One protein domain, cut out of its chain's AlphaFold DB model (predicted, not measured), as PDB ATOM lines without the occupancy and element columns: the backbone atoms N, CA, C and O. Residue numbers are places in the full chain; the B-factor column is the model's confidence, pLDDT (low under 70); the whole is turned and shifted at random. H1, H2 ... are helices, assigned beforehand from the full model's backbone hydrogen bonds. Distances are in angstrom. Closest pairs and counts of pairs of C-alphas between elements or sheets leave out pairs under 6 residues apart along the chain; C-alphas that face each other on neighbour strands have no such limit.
ATOM      1  N   ARG A 288     -46.422 -14.162  43.454       96.19
ATOM      2  CA  ARG A 288     -46.725 -14.921  44.687       96.19
ATOM      3  C   ARG A 288     -47.931 -15.854  44.568       96.19
ATOM      4  O   ARG A 288     -48.250 -16.564  45.517       96.19
ATOM      5  N   CYS A 289     -48.624 -15.849  43.434       94.69
ATOM      6  CA  CYS A 289     -49.836 -16.636  43.259       94.69
ATOM      7  C   CYS A 289     -49.541 -18.131  43.069       94.69
ATOM      8  O   CYS A 289     -48.425 -18.541  42.733       94.69
ATOM      9  N   THR A 290     -50.582 -18.948  43.224       93.19
ATOM     10  CA  THR A 290     -50.558 -20.366  42.842       93.19
ATOM     11  C   THR A 290     -50.279 -20.512  41.347       93.19
ATOM     12  O   THR A 290     -50.838 -19.766  40.542       93.19
ATOM     13  N   SER A 291     -49.495 -21.515  40.960       90.44
ATOM     14  CA  SER A 291     -49.202 -21.797  39.548       90.44
ATOM     15  C   SER A 291     -50.224 -22.711  38.860       90.44
ATOM     16  O   SER A 291     -50.172 -22.846  37.641       90.44
ATOM     17  N   GLU A 292     -51.164 -23.288  39.612       86.44
ATOM     18  CA  GLU A 292     -52.163 -24.264  39.139       86.44
ATOM     19  C   GLU A 292     -53.444 -23.623  38.578       86.44
ATOM     20  O   GLU A 292     -54.247 -24.293  37.946       86.44
ATOM     21  N   ASN A 293     -53.667 -22.326  38.804       87.38
ATOM     22  CA  ASN A 293     -54.917 -21.674  38.418       87.38
ATOM     23  C   ASN A 293     -54.910 -21.256  36.936       87.38
ATOM     24  O   ASN A 293     -54.215 -20.309  36.562       87.38
ATOM     25  N   ASP A 294     -55.710 -21.930  36.111       90.19
ATOM     26  CA  ASP A 294     -55.791 -21.670  34.666       90.19
ATOM     27  C   ASP A 294     -56.520 -20.360  34.325       90.19
ATOM     28  O   ASP A 294     -56.106 -19.628  33.427       90.19
ATOM     29  N   LEU A 295     -57.533 -19.984  35.113       91.69
ATOM     30  CA  LEU A 295     -58.303 -18.754  34.887       91.69
ATOM     31  C   LEU A 295     -57.427 -17.495  34.943       91.69
ATOM     32  O   LEU A 295     -57.652 -16.541  34.199       91.69
ATOM     33  N   LEU A 296     -56.420 -17.466  35.822       93.62
ATOM     34  CA  LEU A 296     -55.519 -16.320  35.936       93.62
ATOM     35  C   LEU A 296     -54.699 -16.105  34.658       93.62
ATOM     36  O   LEU A 296     -54.589 -14.972  34.183       93.62
ATOM     37  N   ILE A 297     -54.100 -17.169  34.114       94.38
ATOM     38  CA  ILE A 297     -53.280 -17.049  32.906       94.38
ATOM     39  C   ILE A 297     -54.151 -16.770  31.675       94.38
ATOM     40  O   ILE A 297     -53.731 -15.990  30.822       94.38
ATOM     41  N   GLU A 298     -55.375 -17.301  31.615       94.62
ATOM     42  CA  GLU A 298     -56.359 -16.991  30.571       94.62
ATOM     43  C   GLU A 298     -56.681 -15.494  30.523       94.62
ATOM     44  O   GLU A 298     -56.534 -14.845  29.484       94.62
ATOM     45  N   GLU A 299     -57.054 -14.919  31.665       94.75
ATOM     46  CA  GLU A 299     -57.390 -13.498  31.800       94.75
ATOM     47  C   GLU A 299     -56.185 -12.599  31.522       94.75
ATOM     48  O   GLU A 299     -56.305 -11.541  30.899       94.75
ATOM     49  N   PHE A 300     -54.989 -13.042  31.911       96.00
ATOM     50  CA  PHE A 300     -53.764 -12.331  31.580       96.00
ATOM     51  C   PHE A 300     -53.434 -12.397  30.081       96.00
ATOM     52  O   PHE A 300     -53.039 -11.394  29.490       96.00
ATOM     53  N   CYS A 301     -53.662 -13.534  29.423       96.62
ATOM     54  CA  CYS A 301     -53.526 -13.644  27.971       96.62
ATOM     55  C   CYS A 301     -54.519 -12.729  27.238       96.62
ATOM     56  O   CYS A 301     -54.155 -12.128  26.225       96.62
ATOM     57  N   LEU A 302     -55.751 -12.590  27.742       95.31
ATOM     58  CA  LEU A 302     -56.726 -11.627  27.215       95.31
ATOM     59  C   LEU A 302     -56.230 -10.186  27.370       95.31
ATOM     60  O   LEU A 302     -56.313  -9.410  26.417       95.31
ATOM     61  N   PHE A 303     -55.656  -9.840  28.527       96.31
ATOM     62  CA  PHE A 303     -55.033  -8.533  28.744       96.31
ATOM     63  C   PHE A 303     -53.919  -8.258  27.721       96.31
ATOM     64  O   PHE A 303     -53.955  -7.226  27.048       96.31
ATOM     65  N   LEU A 304     -52.980  -9.196  27.552       96.25
ATOM     66  CA  LEU A 304     -51.830  -9.076  26.645       96.25
ATOM     67  C   LEU A 304     -52.217  -8.984  25.161       96.25
ATOM     68  O   LEU A 304     -51.519  -8.345  24.381       96.25
ATOM     69  N   LYS A 305     -53.330  -9.606  24.758       93.81
ATOM     70  CA  LYS A 305     -53.870  -9.493  23.392       93.81
ATOM     71  C   LYS A 305     -54.657  -8.201  23.160       93.81
ATOM     72  O   LYS A 305     -54.986  -7.891  22.020       93.81
ATOM     73  N   SER A 306     -55.000  -7.465  24.216       93.31
ATOM     74  CA  SER A 306     -55.826  -6.259  24.124       93.31
ATOM     75  C   SER A 306     -54.980  -4.981  24.019       93.31
ATOM     76  O   SER A 306     -53.890  -4.925  24.589       93.31
ATOM     77  N   PRO A 307     -55.501  -3.882  23.435       92.50
ATOM     78  CA  PRO A 307     -54.816  -2.579  23.420       92.50
ATOM     79  C   PRO A 307     -54.504  -1.995  24.813       92.50
ATOM     80  O   PRO A 307     -53.758  -1.017  24.946       92.50
ATOM     81  N   ASN A 308     -55.071  -2.572  25.881       94.31
ATOM     82  CA  ASN A 308     -54.790  -2.149  27.249       94.31
ATOM     83  C   ASN A 308     -53.335  -2.426  27.651       94.31
ATOM     84  O   ASN A 308     -52.808  -1.676  28.469       94.31
ATOM     85  N   VAL A 309     -52.657  -3.422  27.058       96.12
ATOM     86  CA  VAL A 309     -51.229  -3.669  27.326       96.12
ATOM     87  C   VAL A 309     -50.361  -2.496  26.863       96.12
ATOM     88  O   VAL A 309     -49.487  -2.048  27.603       96.12
ATOM     89  N   LEU A 310     -50.650  -1.919  25.689       95.38
ATOM     90  CA  LEU A 310     -49.942  -0.736  25.185       95.38
ATOM     91  C   LEU A 310     -50.259   0.496  26.034       95.38
ATOM     92  O   LEU A 310     -49.363   1.256  26.390       95.38
ATOM     93  N   SER A 311     -51.525   0.646  26.432       95.31
ATOM     94  CA  SER A 311     -51.957   1.710  27.348       95.31
ATOM     95  C   SER A 311     -51.274   1.595  28.719       95.31
ATOM     96  O   SER A 311     -50.984   2.600  29.364       95.31
ATOM     97  N   TRP A 312     -50.990   0.372  29.174       96.81
ATOM     98  CA  TRP A 312     -50.253   0.114  30.411       96.81
ATOM     99  C   TRP A 312     -48.785   0.496  30.276       96.81
ATOM    100  O   TRP A 312     -48.276   1.226  31.126       96.81
ATOM    101  N   ILE A 313     -48.132   0.107  29.179       96.69
ATOM    102  CA  ILE A 313     -46.760   0.534  28.880       96.69
ATOM    103  C   ILE A 313     -46.673   2.066  28.818       96.69
ATOM    104  O   ILE A 313     -45.762   2.652  29.403       96.69
ATOM    105  N   GLU A 314     -47.635   2.728  28.172       95.81
ATOM    106  CA  GLU A 314     -47.732   4.190  28.123       95.81
ATOM    107  C   GLU A 314     -47.870   4.798  29.527       95.81
ATOM    108  O   GLU A 314     -47.149   5.733  29.874       95.81
ATOM    109  N   HIS A 315     -48.767   4.253  30.358       95.19
ATOM    110  CA  HIS A 315     -48.987   4.717  31.727       95.19
ATOM    111  C   HIS A 315     -47.719   4.621  32.586       95.19
ATOM    112  O   HIS A 315     -47.382   5.578  33.281       95.19
ATOM    113  N   ILE A 316     -46.993   3.501  32.511       95.81
ATOM    114  CA  ILE A 316     -45.712   3.345  33.212       95.81
ATOM    115  C   ILE A 316     -44.672   4.330  32.666       95.81
ATOM    116  O   ILE A 316     -43.983   4.991  33.437       95.81
ATOM    117  N   SER A 317     -44.610   4.509  31.345       94.94
ATOM    118  CA  SER A 317     -43.651   5.417  30.701       94.94
ATOM    119  C   SER A 317     -43.868   6.888  31.082       94.94
ATOM    120  O   SER A 317     -42.897   7.620  31.270       94.94
ATOM    121  N   ARG A 318     -45.124   7.316  31.296       94.31
ATOM    122  CA  ARG A 318     -45.443   8.647  31.852       94.31
ATOM    123  C   ARG A 318     -44.826   8.873  33.236       94.31
ATOM    124  O   ARG A 318     -44.491  10.008  33.561       94.31
ATOM    125  N   GLY A 319     -44.649   7.813  34.026       90.31
ATOM    126  CA  GLY A 319     -44.014   7.856  35.346       90.31
ATOM    127  C   GLY A 319     -42.510   8.154  35.323       90.31
ATOM    128  O   GLY A 319     -41.905   8.223  36.386       90.31
ATOM    129  N   GLN A 320     -41.907   8.322  34.138       90.06
ATOM    130  CA  GLN A 320     -40.473   8.567  33.924       90.06
ATOM    131  C   GLN A 320     -39.540   7.450  34.431       90.06
ATOM    132  O   GLN A 320     -38.318   7.591  34.399       90.06
ATOM    133  N   ASP A 321     -40.102   6.304  34.819       87.56
ATOM    134  CA  ASP A 321     -39.369   5.121  35.244       87.56
ATOM    135  C   ASP A 321     -39.936   3.858  34.581       87.56
ATOM    136  O   ASP A 321     -41.104   3.512  34.735       87.56
ATOM    137  N   LEU A 322     -39.077   3.146  33.845       91.62
ATOM    138  CA  LEU A 322     -39.418   1.881  33.182       91.62
ATOM    139  C   LEU A 322     -39.037   0.647  34.018       91.62
ATOM    140  O   LEU A 322     -39.219  -0.480  33.549       91.62
ATOM    141  N   SER A 323     -38.513   0.824  35.237       89.88
ATOM    142  CA  SER A 323     -38.241  -0.282  36.163       89.88
ATOM    143  C   SER A 323     -39.457  -1.198  36.400       89.88
ATOM    144  O   SER A 323     -39.258  -2.419  36.403       89.88
ATOM    145  N   PRO A 324     -40.719  -0.708  36.458       94.56
ATOM    146  CA  PRO A 324     -41.874  -1.584  36.663       94.56
ATOM    147  C   PRO A 324     -42.129  -2.551  35.497       94.56
ATOM    148  O   PRO A 324     -42.611  -3.664  35.723       94.56
ATOM    149  N   LEU A 325     -41.773  -2.173  34.259       95.75
ATOM    150  CA  LEU A 325     -41.890  -3.053  33.086       95.75
ATOM    151  C   LEU A 325     -40.923  -4.234  33.199       95.75
ATOM    152  O   LEU A 325     -41.308  -5.385  33.002       95.75
ATOM    153  N   LYS A 326     -39.675  -3.948  33.588       90.50
ATOM    154  CA  LYS A 326     -38.644  -4.968  33.805       90.50
ATOM    155  C   LYS A 326     -39.008  -5.886  34.968       90.50
ATOM    156  O   LYS A 326     -38.976  -7.101  34.800       90.50
ATOM    157  N   ARG A 327     -39.445  -5.323  36.101       94.12
ATOM    158  CA  ARG A 327     -39.945  -6.102  37.246       94.12
ATOM    159  C   ARG A 327     -41.089  -7.025  36.838       94.12
ATOM    160  O   ARG A 327     -41.075  -8.200  37.183       94.12
ATOM    161  N   THR A 328     -42.037  -6.519  36.054       97.56
ATOM    162  CA  THR A 328     -43.150  -7.327  35.543       97.56
ATOM    163  C   THR A 328     -42.655  -8.494  34.696       97.56
ATOM    164  O   THR A 328     -43.079  -9.619  34.931       97.56
ATOM    165  N   ALA A 329     -41.707  -8.274  33.784       96.25
ATOM    166  CA  ALA A 329     -41.124  -9.360  33.000       96.25
ATOM    167  C   ALA A 329     -40.419 -10.415  33.880       96.25
ATOM    168  O   ALA A 329     -40.614 -11.612  33.670       96.25
ATOM    169  N   THR A 330     -39.659  -9.997  34.899       95.31
ATOM    170  CA  THR A 330     -39.014 -10.911  35.861       95.31
ATOM    171  C   THR A 330     -40.036 -11.719  36.659       95.31
ATOM    172  O   THR A 330     -39.925 -12.941  36.748       95.31
ATOM    173  N   ASN A 331     -41.066 -11.054  37.182       97.81
ATOM    174  CA  ASN A 331     -42.137 -11.691  37.944       97.81
ATOM    175  C   ASN A 331     -42.871 -12.752  37.112       97.81
ATOM    176  O   ASN A 331     -43.144 -13.851  37.596       97.81
ATOM    177  N   LEU A 332     -43.143 -12.444  35.840       97.12
ATOM    178  CA  LEU A 332     -43.780 -13.370  34.907       97.12
ATOM    179  C   LEU A 332     -42.877 -14.562  34.569       97.12
ATOM    180  O   LEU A 332     -43.371 -15.684  34.534       97.12
ATOM    181  N   ARG A 333     -41.562 -14.364  34.392       96.19
ATOM    182  CA  ARG A 333     -40.613 -15.480  34.201       96.19
ATOM    183  C   ARG A 333     -40.628 -16.451  35.373       96.19
ATOM    184  O   ARG A 333     -40.638 -17.659  35.153       96.19
ATOM    185  N   GLU A 334     -40.643 -15.942  36.604       96.69
ATOM    186  CA  GLU A 334     -40.724 -16.810  37.782       96.69
ATOM    187  C   GLU A 334     -42.047 -17.577  37.820       96.69
ATOM    188  O   GLU A 334     -42.063 -18.791  38.031       96.69
ATOM    189  N   TYR A 335     -43.157 -16.879  37.575       96.56
ATOM    190  CA  TYR A 335     -44.477 -17.495  37.518       96.56
ATOM    191  C   TYR A 335     -44.527 -18.630  36.483       96.56
ATOM    192  O   TYR A 335     -44.964 -19.737  36.811       96.56
ATOM    193  N   LEU A 336     -44.012 -18.396  35.270       95.44
ATOM    194  CA  LEU A 336     -43.938 -19.410  34.217       95.44
ATOM    195  C   LEU A 336     -43.020 -20.576  34.592       95.44
ATOM    196  O   LEU A 336     -43.387 -21.723  34.353       95.44
ATOM    197  N   ARG A 337     -41.870 -20.327  35.238       94.94
ATOM    198  CA  ARG A 337     -40.973 -21.400  35.709       94.94
ATOM    199  C   ARG A 337     -41.680 -22.335  36.687       94.94
ATOM    200  O   ARG A 337     -41.511 -23.550  36.609       94.94
ATOM    201  N   ARG A 338     -42.462 -21.782  37.617       94.50
ATOM    202  CA  ARG A 338     -43.243 -22.593  38.560       94.50
ATOM    203  C   ARG A 338     -44.382 -23.328  37.857       94.50
ATOM    204  O   ARG A 338     -44.578 -24.508  38.119       94.50
ATOM    205  N   ARG A 339     -45.073 -22.666  36.926       92.44
ATOM    206  CA  ARG A 339     -46.177 -23.254  36.154       92.44
ATOM    207  C   ARG A 339     -45.736 -24.359  35.200       92.44
ATOM    208  O   ARG A 339     -46.470 -25.326  35.053       92.44
ATOM    209  N   ALA A 340     -44.523 -24.299  34.652       91.81
ATOM    210  CA  ALA A 340     -43.951 -25.355  33.812       91.81
ATOM    211  C   ALA A 340     -43.850 -26.726  34.515       91.81
ATOM    212  O   ALA A 340     -43.674 -27.741  33.852       91.81
ATOM    213  N   LYS A 341     -43.970 -26.773  35.853       92.25
ATOM    214  CA  LYS A 341     -44.055 -28.024  36.623       92.25
ATOM    215  C   LYS A 341     -45.451 -28.663  36.596       92.25
ATOM    216  O   LYS A 341     -45.575 -29.837  36.919       92.25
ATOM    217  N   CYS A 342     -46.480 -27.888  36.256       89.25
ATOM    218  CA  CYS A 342     -47.891 -28.265  36.349       89.25
ATOM    219  C   CYS A 342     -48.571 -28.392  34.976       89.25
ATOM    220  O   CYS A 342     -49.605 -29.041  34.878       89.25
ATOM    221  N   VAL A 343     -48.019 -27.770  33.927       90.75
ATOM    222  CA  VAL A 343     -48.614 -27.742  32.577       90.75
ATOM    223  C   VAL A 343     -47.641 -28.240  31.511       90.75
ATOM    224  O   VAL A 343     -46.432 -28.306  31.734       90.75
ATOM    225  N   SER A 344     -48.170 -28.575  30.331       88.06
ATOM    226  CA  SER A 344     -47.349 -28.996  29.192       88.06
ATOM    227  C   SER A 344     -46.373 -27.888  28.765       88.06
ATOM    228  O   SER A 344     -46.787 -26.734  28.643       88.06
ATOM    229  N   PRO A 345     -45.113 -28.214  28.415       81.00
ATOM    230  CA  PRO A 345     -44.183 -27.261  27.808       81.00
ATOM    231  C   PRO A 345     -44.679 -26.643  26.494       81.00
ATOM    232  O   PRO A 345     -44.153 -25.618  26.084       81.00
ATOM    233  N   THR A 346     -45.659 -27.273  25.835       88.38
ATOM    234  CA  THR A 346     -46.276 -26.812  24.579       88.38
ATOM    235  C   THR A 346     -47.537 -25.969  24.784       88.38
ATOM    236  O   THR A 346     -48.249 -25.687  23.818       88.38
ATOM    237  N   ASP A 347     -47.851 -25.591  26.026       91.44
ATOM    238  CA  ASP A 347     -49.028 -24.786  26.344       91.44
ATOM    239  C   ASP A 347     -48.979 -23.429  25.595       91.44
ATOM    240  O   ASP A 347     -48.065 -22.621  25.817       91.44
ATOM    241  N   PRO A 348     -49.958 -23.134  24.714       93.31
ATOM    242  CA  PRO A 348     -49.985 -21.893  23.941       93.31
ATOM    243  C   PRO A 348     -50.013 -20.623  24.799       93.31
ATOM    244  O   PRO A 348     -49.503 -19.583  24.377       93.31
ATOM    245  N   GLN A 349     -50.614 -20.677  25.989       93.62
ATOM    246  CA  GLN A 349     -50.691 -19.543  26.908       93.62
ATOM    247  C   GLN A 349     -49.323 -19.259  27.530       93.62
ATOM    248  O   GLN A 349     -48.916 -18.099  27.613       93.62
ATOM    249  N   VAL A 350     -48.578 -20.307  27.898       93.62
ATOM    250  CA  VAL A 350     -47.200 -20.184  28.400       93.62
ATOM    251  C   VAL A 350     -46.307 -19.543  27.341       93.62
ATOM    252  O   VAL A 350     -45.625 -18.563  27.637       93.62
ATOM    253  N   HIS A 351     -46.369 -20.021  26.095       94.12
ATOM    254  CA  HIS A 351     -45.597 -19.446  24.990       94.12
ATOM    255  C   HIS A 351     -45.964 -17.987  24.693       94.12
ATOM    256  O   HIS A 351     -45.083 -17.168  24.428       94.12
ATOM    257  N   LEU A 352     -47.252 -17.636  24.753       96.12
ATOM    258  CA  LEU A 352     -47.691 -16.258  24.551       96.12
ATOM    259  C   LEU A 352     -47.122 -15.326  25.626       96.12
ATOM    260  O   LEU A 352     -46.596 -14.261  25.296       96.12
ATOM    261  N   VAL A 353     -47.231 -15.713  26.901       96.62
ATOM    262  CA  VAL A 353     -46.718 -14.910  28.018       96.62
ATOM    263  C   VAL A 353     -45.196 -14.802  27.946       96.62
ATOM    264  O   VAL A 353     -44.670 -13.707  28.132       96.62
ATOM    265  N   ASP A 354     -44.488 -15.884  27.614       95.88
ATOM    266  CA  ASP A 354     -43.029 -15.871  27.458       95.88
ATOM    267  C   ASP A 354     -42.576 -14.948  26.311       95.88
ATOM    268  O   ASP A 354     -41.679 -14.119  26.481       95.88
ATOM    269  N   GLY A 355     -43.272 -14.976  25.171       96.12
ATOM    270  CA  GLY A 355     -43.018 -14.027  24.086       96.12
ATOM    271  C   GLY A 355     -43.252 -12.570  24.512       96.12
ATOM    272  O   GLY A 355     -42.447 -11.692  24.208       96.12
ATOM    273  N   TRP A 356     -44.305 -12.301  25.293       97.50
ATOM    274  CA  TRP A 356     -44.564 -10.963  25.839       97.50
ATOM    275  C   TRP A 356     -43.530 -10.513  26.872       97.50
ATOM    276  O   TRP A 356     -43.185  -9.335  26.916       97.50
ATOM    277  N   VAL A 357     -42.992 -11.430  27.677       97.38
ATOM    278  CA  VAL A 357     -41.858 -11.153  28.569       97.38
ATOM    279  C   VAL A 357     -40.664 -10.641  27.764       97.38
ATOM    280  O   VAL A 357     -40.054  -9.638  28.146       97.38
ATOM    281  N   VAL A 358     -40.338 -11.294  26.643       95.62
ATOM    282  CA  VAL A 358     -39.257 -10.851  25.750       95.62
ATOM    283  C   VAL A 358     -39.572  -9.474  25.169       95.62
ATOM    284  O   VAL A 358     -38.730  -8.579  25.256       95.62
ATOM    285  N   ASP A 359     -40.780  -9.272  24.646       96.50
ATOM    286  CA  ASP A 359     -41.189  -8.000  24.050       96.50
ATOM    287  C   ASP A 359     -41.131  -6.844  25.052       96.50
ATOM    288  O   ASP A 359     -40.568  -5.799  24.739       96.50
ATOM    289  N   ILE A 360     -41.619  -7.026  26.283       96.44
ATOM    290  CA  ILE A 360     -41.572  -6.001  27.338       96.44
ATOM    291  C   ILE A 360     -40.119  -5.608  27.652       96.44
ATOM    292  O   ILE A 360     -39.797  -4.417  27.743       96.44
ATOM    293  N   ILE A 361     -39.213  -6.584  27.779       93.50
ATOM    294  CA  ILE A 361     -37.785  -6.323  28.029       93.50
ATOM    295  C   ILE A 361     -37.163  -5.575  26.844       93.50
ATOM    296  O   ILE A 361     -36.472  -4.571  27.032       93.50
ATOM    297  N   ARG A 362     -37.409  -6.042  25.617       94.06
ATOM    298  CA  ARG A 362     -36.793  -5.491  24.404       94.06
ATOM    299  C   ARG A 362     -37.321  -4.098  24.085       94.06
ATOM    300  O   ARG A 362     -36.519  -3.210  23.809       94.06
ATOM    301  N   VAL A 363     -38.630  -3.879  24.193       94.75
ATOM    302  CA  VAL A 363     -39.267  -2.579  23.955       94.75
ATOM    303  C   VAL A 363     -38.808  -1.551  24.987       94.75
ATOM    304  O   VAL A 363     -38.383  -0.458  24.611       94.75
ATOM    305  N   SER A 364     -38.806  -1.913  26.277       93.19
ATOM    306  CA  SER A 364     -38.365  -1.006  27.348       93.19
ATOM    307  C   SER A 364     -36.879  -0.641  27.268       93.19
ATOM    308  O   SER A 364     -36.497   0.435  27.725       93.19
ATOM    309  N   ALA A 365     -36.037  -1.505  26.690       91.06
ATOM    310  CA  ALA A 365     -34.619  -1.231  26.478       91.06
ATOM    311  C   ALA A 365     -34.353  -0.431  25.192       91.06
ATOM    312  O   ALA A 365     -33.694   0.606  25.247       91.06
ATOM    313  N   LYS A 366     -34.869  -0.887  24.041       91.38
ATOM    314  CA  LYS A 366     -34.563  -0.303  22.722       91.38
ATOM    315  C   LYS A 366     -35.251   1.031  22.470       91.38
ATOM    316  O   LYS A 366     -34.659   1.896  21.835       91.38
ATOM    317  N   PHE A 367     -36.470   1.207  22.977       92.69
ATOM    318  CA  PHE A 367     -37.254   2.429  22.785       92.69
ATOM    319  C   PHE A 367     -37.317   3.283  24.052       92.69
ATOM    320  O   PHE A 367     -38.200   4.125  24.178       92.69
ATOM    321  N   ARG A 368     -36.393   3.086  25.006       91.19
ATOM    322  CA  ARG A 368     -36.390   3.781  26.303       91.19
ATOM    323  C   ARG A 368     -36.532   5.293  26.151       91.19
ATOM    324  O   ARG A 368     -37.432   5.885  26.736       91.19
ATOM    325  N   SER A 369     -35.637   5.916  25.387       89.31
ATOM    326  CA  SER A 369     -35.623   7.372  25.197       89.31
ATOM    327  C   SER A 369     -36.922   7.883  24.582       89.31
ATOM    328  O   SER A 369     -37.425   8.925  24.985       89.31
ATOM    329  N   GLN A 370     -37.486   7.129  23.640       93.81
ATOM    330  CA  GLN A 370     -38.704   7.472  22.919       93.81
ATOM    331  C   GLN A 370     -39.923   7.321  23.825       93.81
ATOM    332  O   GLN A 370     -40.748   8.222  23.861       93.81
ATOM    333  N   LEU A 371     -39.999   6.243  24.608       94.50
ATOM    334  CA  LEU A 371     -41.065   6.011  25.582       94.50
ATOM    335  C   LEU A 371     -41.065   7.059  26.696       94.50
ATOM    336  O   LEU A 371     -42.127   7.529  27.080       94.50
ATOM    337  N   LEU A 372     -39.891   7.452  27.198       92.62
ATOM    338  CA  LEU A 372     -39.790   8.483  28.237       92.62
ATOM    339  C   LEU A 372     -40.104   9.886  27.696       92.62
ATOM    340  O   LEU A 372     -40.728  10.682  28.395       92.62
ATOM    341  N   ALA A 373     -39.703  10.186  26.455       94.62
ATOM    342  CA  ALA A 373     -39.955  11.481  25.821       94.62
ATOM    343  C   ALA A 373     -41.386  11.622  25.272       94.62
ATOM    344  O   ALA A 373     -41.967  12.702  25.324       94.62
ATOM    345  N   CYS A 374     -41.950  10.547  24.721       95.62
ATOM    346  CA  CYS A 374     -43.266  10.509  24.091       95.62
ATOM    347  C   CYS A 374     -43.944   9.148  24.351       95.62
ATOM    348  O   CYS A 374     -43.994   8.306  23.455       95.62
ATOM    349  N   PRO A 375     -44.504   8.916  25.556       95.06
ATOM    350  CA  PRO A 375     -45.132   7.642  25.921       95.06
ATOM    351  C   PRO A 375     -46.140   7.116  24.893       95.06
ATOM    352  O   PRO A 375     -46.172   5.920  24.606       95.06
ATOM    353  N   SER A 376     -46.934   8.008  24.290       92.62
ATOM    354  CA  SER A 376     -47.974   7.660  23.317       92.62
ATOM    355  C   SER A 376     -47.431   7.036  22.026       92.62
ATOM    356  O   SER A 376     -48.197   6.441  21.268       92.62
ATOM    357  N   SER A 377     -46.119   7.117  21.761       92.94
ATOM    358  CA  SER A 377     -45.493   6.473  20.600       92.94
ATOM    359  C   SER A 377     -45.690   4.953  20.580       92.94
ATOM    360  O   SER A 377     -45.621   4.349  19.508       92.94
ATOM    361  N   ILE A 378     -45.960   4.335  21.738       94.50
ATOM    362  CA  ILE A 378     -46.217   2.894  21.860       94.50
ATOM    363  C   ILE A 378     -47.442   2.416  21.075       94.50
ATOM    364  O   ILE A 378     -47.509   1.245  20.723       94.50
ATOM    365  N   HIS A 379     -48.382   3.306  20.753       90.94
ATOM    366  CA  HIS A 379     -49.616   2.934  20.053       90.94
ATOM    367  C   HIS A 379     -49.496   2.921  18.533       90.94
ATOM    368  O   HIS A 379     -50.287   2.259  17.871       90.94
ATOM    369  N   CYS A 380     -48.571   3.691  17.956       85.62
ATOM    370  CA  CYS A 380     -48.542   3.884  16.500       85.62
ATOM    371  C   CYS A 380     -47.147   3.850  15.877       85.62
ATOM    372  O   CYS A 380     -47.031   3.560  14.694       85.62
ATOM    373  N   LEU A 381     -46.094   4.170  16.636       88.38
ATOM    374  CA  LEU A 381     -44.737   4.278  16.094       88.38
ATOM    375  C   LEU A 381     -43.880   3.064  16.451       88.38
ATOM    376  O   LEU A 381     -43.107   2.603  15.621       88.38
ATOM    377  N   ILE A 382     -44.002   2.545  17.675       92.25
ATOM    378  CA  ILE A 382     -43.137   1.462  18.166       92.25
ATOM    379  C   ILE A 382     -43.522   0.079  17.609       92.25
ATOM    380  O   ILE A 382     -42.612  -0.614  17.155       92.25
ATOM    381  N   PRO A 383     -44.801  -0.359  17.599       91.75
ATOM    382  CA  PRO A 383     -45.144  -1.714  17.159       91.75
ATOM    383  C   PRO A 383     -44.680  -2.051  15.732       91.75
ATOM    384  O   PRO A 383     -44.090  -3.115  15.566       91.75
ATOM    385  N   PRO A 384     -44.819  -1.164  14.721       88.75
ATOM    386  CA  PRO A 384     -44.309  -1.432  13.371       88.75
ATOM    387  C   PRO A 384     -42.778  -1.513  13.263       88.75
ATOM    388  O   PRO A 384     -42.267  -2.058  12.292       88.75
ATOM    389  N   LEU A 385     -42.039  -0.970  14.240       90.00
ATOM    390  CA  LEU A 385     -40.571  -1.039  14.310       90.00
ATOM    391  C   LEU A 385     -40.068  -2.293  15.041       90.00
ATOM    392  O   LEU A 385     -38.858  -2.520  15.113       90.00
ATOM    393  N   CYS A 386     -40.970  -3.076  15.633       91.56
ATOM    394  CA  CYS A 386     -40.625  -4.329  16.288       91.56
ATOM    395  C   CYS A 386     -40.474  -5.459  15.248       91.56
ATOM    396  O   CYS A 386     -41.074  -5.385  14.176       91.56
ATOM    397  N   PRO A 387     -39.689  -6.515  15.534       91.75
ATOM    398  CA  PRO A 387     -39.496  -7.623  14.603       91.75
ATOM    399  C   PRO A 387     -40.817  -8.326  14.245       91.75
ATOM    400  O   PRO A 387     -41.661  -8.481  15.137       91.75
ATOM    401  N   PRO A 388     -40.994  -8.826  13.007       90.44
ATOM    402  CA  PRO A 388     -42.248  -9.444  12.568       90.44
ATOM    403  C   PRO A 388     -42.709 -10.648  13.403       90.44
ATOM    404  O   PRO A 388     -43.905 -10.929  13.483       90.44
ATOM    405  N   GLU A 389     -41.781 -11.374  14.036       92.25
ATOM    406  CA  GLU A 389     -42.121 -12.524  14.881       92.25
ATOM    407  C   GLU A 389     -42.525 -12.152  16.316       92.25
ATOM    408  O   GLU A 389     -43.078 -13.007  17.015       92.25
ATOM    409  N   SER A 390     -42.299 -10.906  16.744       93.88
ATOM    410  CA  SER A 390     -42.676 -10.426  18.081       93.88
ATOM    411  C   SER A 390     -44.197 -10.381  18.265       93.88
ATOM    412  O   SER A 390     -44.951 -10.154  17.312       93.88
ATOM    413  N   ASN A 391     -44.667 -10.584  19.497       94.69
ATOM    414  CA  ASN A 391     -46.095 -10.521  19.807       94.69
ATOM    415  C   ASN A 391     -46.631  -9.099  19.628       94.69
ATOM    416  O   ASN A 391     -47.704  -8.924  19.060       94.69
ATOM    417  N   ILE A 392     -45.873  -8.080  20.041       93.75
ATOM    418  CA  ILE A 392     -46.263  -6.677  19.891       93.75
ATOM    419  C   ILE A 392     -46.461  -6.294  18.420       93.75
ATOM    420  O   ILE A 392     -47.430  -5.606  18.103       93.75
ATOM    421  N   PHE A 393     -45.602  -6.775  17.513       92.06
ATOM    422  CA  PHE A 393     -45.794  -6.568  16.080       92.06
ATOM    423  C   PHE A 393     -47.050  -7.301  15.607       92.06
ATOM    424  O   PHE A 393     -47.969  -6.671  15.095       92.06
ATOM    425  N   LYS A 394     -47.136  -8.618  15.839       91.44
ATOM    426  CA  LYS A 394     -48.260  -9.453  15.382       91.44
ATOM    427  C   LYS A 394     -49.622  -8.954  15.867       91.44
ATOM    428  O   LYS A 394     -50.599  -9.068  15.135       91.44
ATOM    429  N   SER A 395     -49.688  -8.440  17.091       90.62
ATOM    430  CA  SER A 395     -50.931  -7.978  17.704       90.62
ATOM    431  C   SER A 395     -51.304  -6.546  17.326       90.62
ATOM    432  O   SER A 395     -52.492  -6.244  17.327       90.62
ATOM    433  N   PHE A 396     -50.342  -5.664  17.018       89.69
ATOM    434  CA  PHE A 396     -50.617  -4.219  16.959       89.69
ATOM    435  C   PHE A 396     -50.021  -3.462  15.760       89.69
ATOM    436  O   PHE A 396     -50.245  -2.258  15.652       89.69
ATOM    437  N   SER A 397     -49.290  -4.105  14.842       79.50
ATOM    438  CA  SER A 397     -48.733  -3.423  13.656       79.50
ATOM    439  C   SER A 397     -49.724  -3.290  12.491       79.50
ATOM    440  O   SER A 397     -49.587  -2.391  11.664       79.50
ATOM    441  N   THR A 398     -50.736  -4.158  12.415       66.75
ATOM    442  CA  THR A 398     -51.706  -4.219  11.306       66.75
ATOM    443  C   THR A 398     -52.938  -3.334  11.508       66.75
ATOM    444  O   THR A 398     -53.595  -2.975  10.534       66.75
TER     445      THR A 398
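What this domain is: This is residues 288 to 398 of the 533 residues of the protein "Alpha/beta hydrolase" of Candidatus Bathyarchaeota archaeon (UniProt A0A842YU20). A long helical hairpin, H3 and H4 side by side, makes the length of the domain; H1 packs on the first half of H4, and at the end of the hairpin where H4 ends, the short helices H5 and H6 pack on H2. The short H7 crosses H4 and packs on its residues 352 to 359. The printed part has 111 residues with seven named helices, H1 to H7 in order along the chain, and no named strand: the class is all helix. It is compact, with a radius of gyration of the C-alphas of 14.0 A and spans of 42 by 28 by 20 A.

Where its parts are: The longest helix, H4, holds residues 348 to 366 and measures 26.6 A, from C-alpha 348 at (-49.985, -21.893, 23.941) to C-alpha 366 at (-34.563, -0.303, 22.722). Before it comes H3, residues 323 to 339, 24.3 A long. H1, residues 294 to 305, is 16.7 A long and begins with C-alpha 294 at (-55.791, -21.670, 34.666). H2, residues 308 to 318, is 15.0 A long. Three short helices follow H4: H5, residues 368 to 373, H6, residues 375 to 379, and H7, residues 391 to 396, which ends with C-alpha 396 at (-50.617, -4.219, 16.959).

How they stand to each other: H2 and H4 are the hubs, touching three helices each. H4 and H3 touch as a hairpin, opposite ways at a shallow tilt of 24 degrees; their closest C-alphas, of Ala 329 and Val 357, are 4.8 A apart. H4 touches H1 with residues 349 to 356 alone, at a steep tilt of 43 degrees, the same way; the closest C-alphas, of Cys 301 and Gln 349, are 6.6 A apart. H4 touches H7 with residues 352 to 359 alone, about perpendicular at 83 degrees, closest at the C-alphas of Trp 356 and Asn 391, 6.2 A apart. H2 and H4 are near each other. H2 touches H6, closest at the C-alphas of Glu 314 and Pro 375, 4.9 A apart. H2 touches H5 about perpendicular at 74 degrees, closest at the C-alphas of Ser 317 and Leu 372, 5.5 A apart. H2 and H3, a hairpin, only just touch, with 3 pairs of C-alphas within 8 A, the closest those of Ile 316 and Pro 324, 7.1 A apart. H1 and H3 are apart. Every O i to N i+4 pair is within hydrogen-bond range in H1, H2, H3, H4, H5 and H7; H6 has 0 of 1, but 2 of 2 O i to N i+3 pairs.

The domain as a whole: The two C-alphas farthest apart, of Cys 342 and Ala 373, are 41.9 A apart. The printed part has no cut. The link from H6 to H7, 11 residues, is long. Mean pLDDT of the printed part is 92.9; residue 398 alone is under 70.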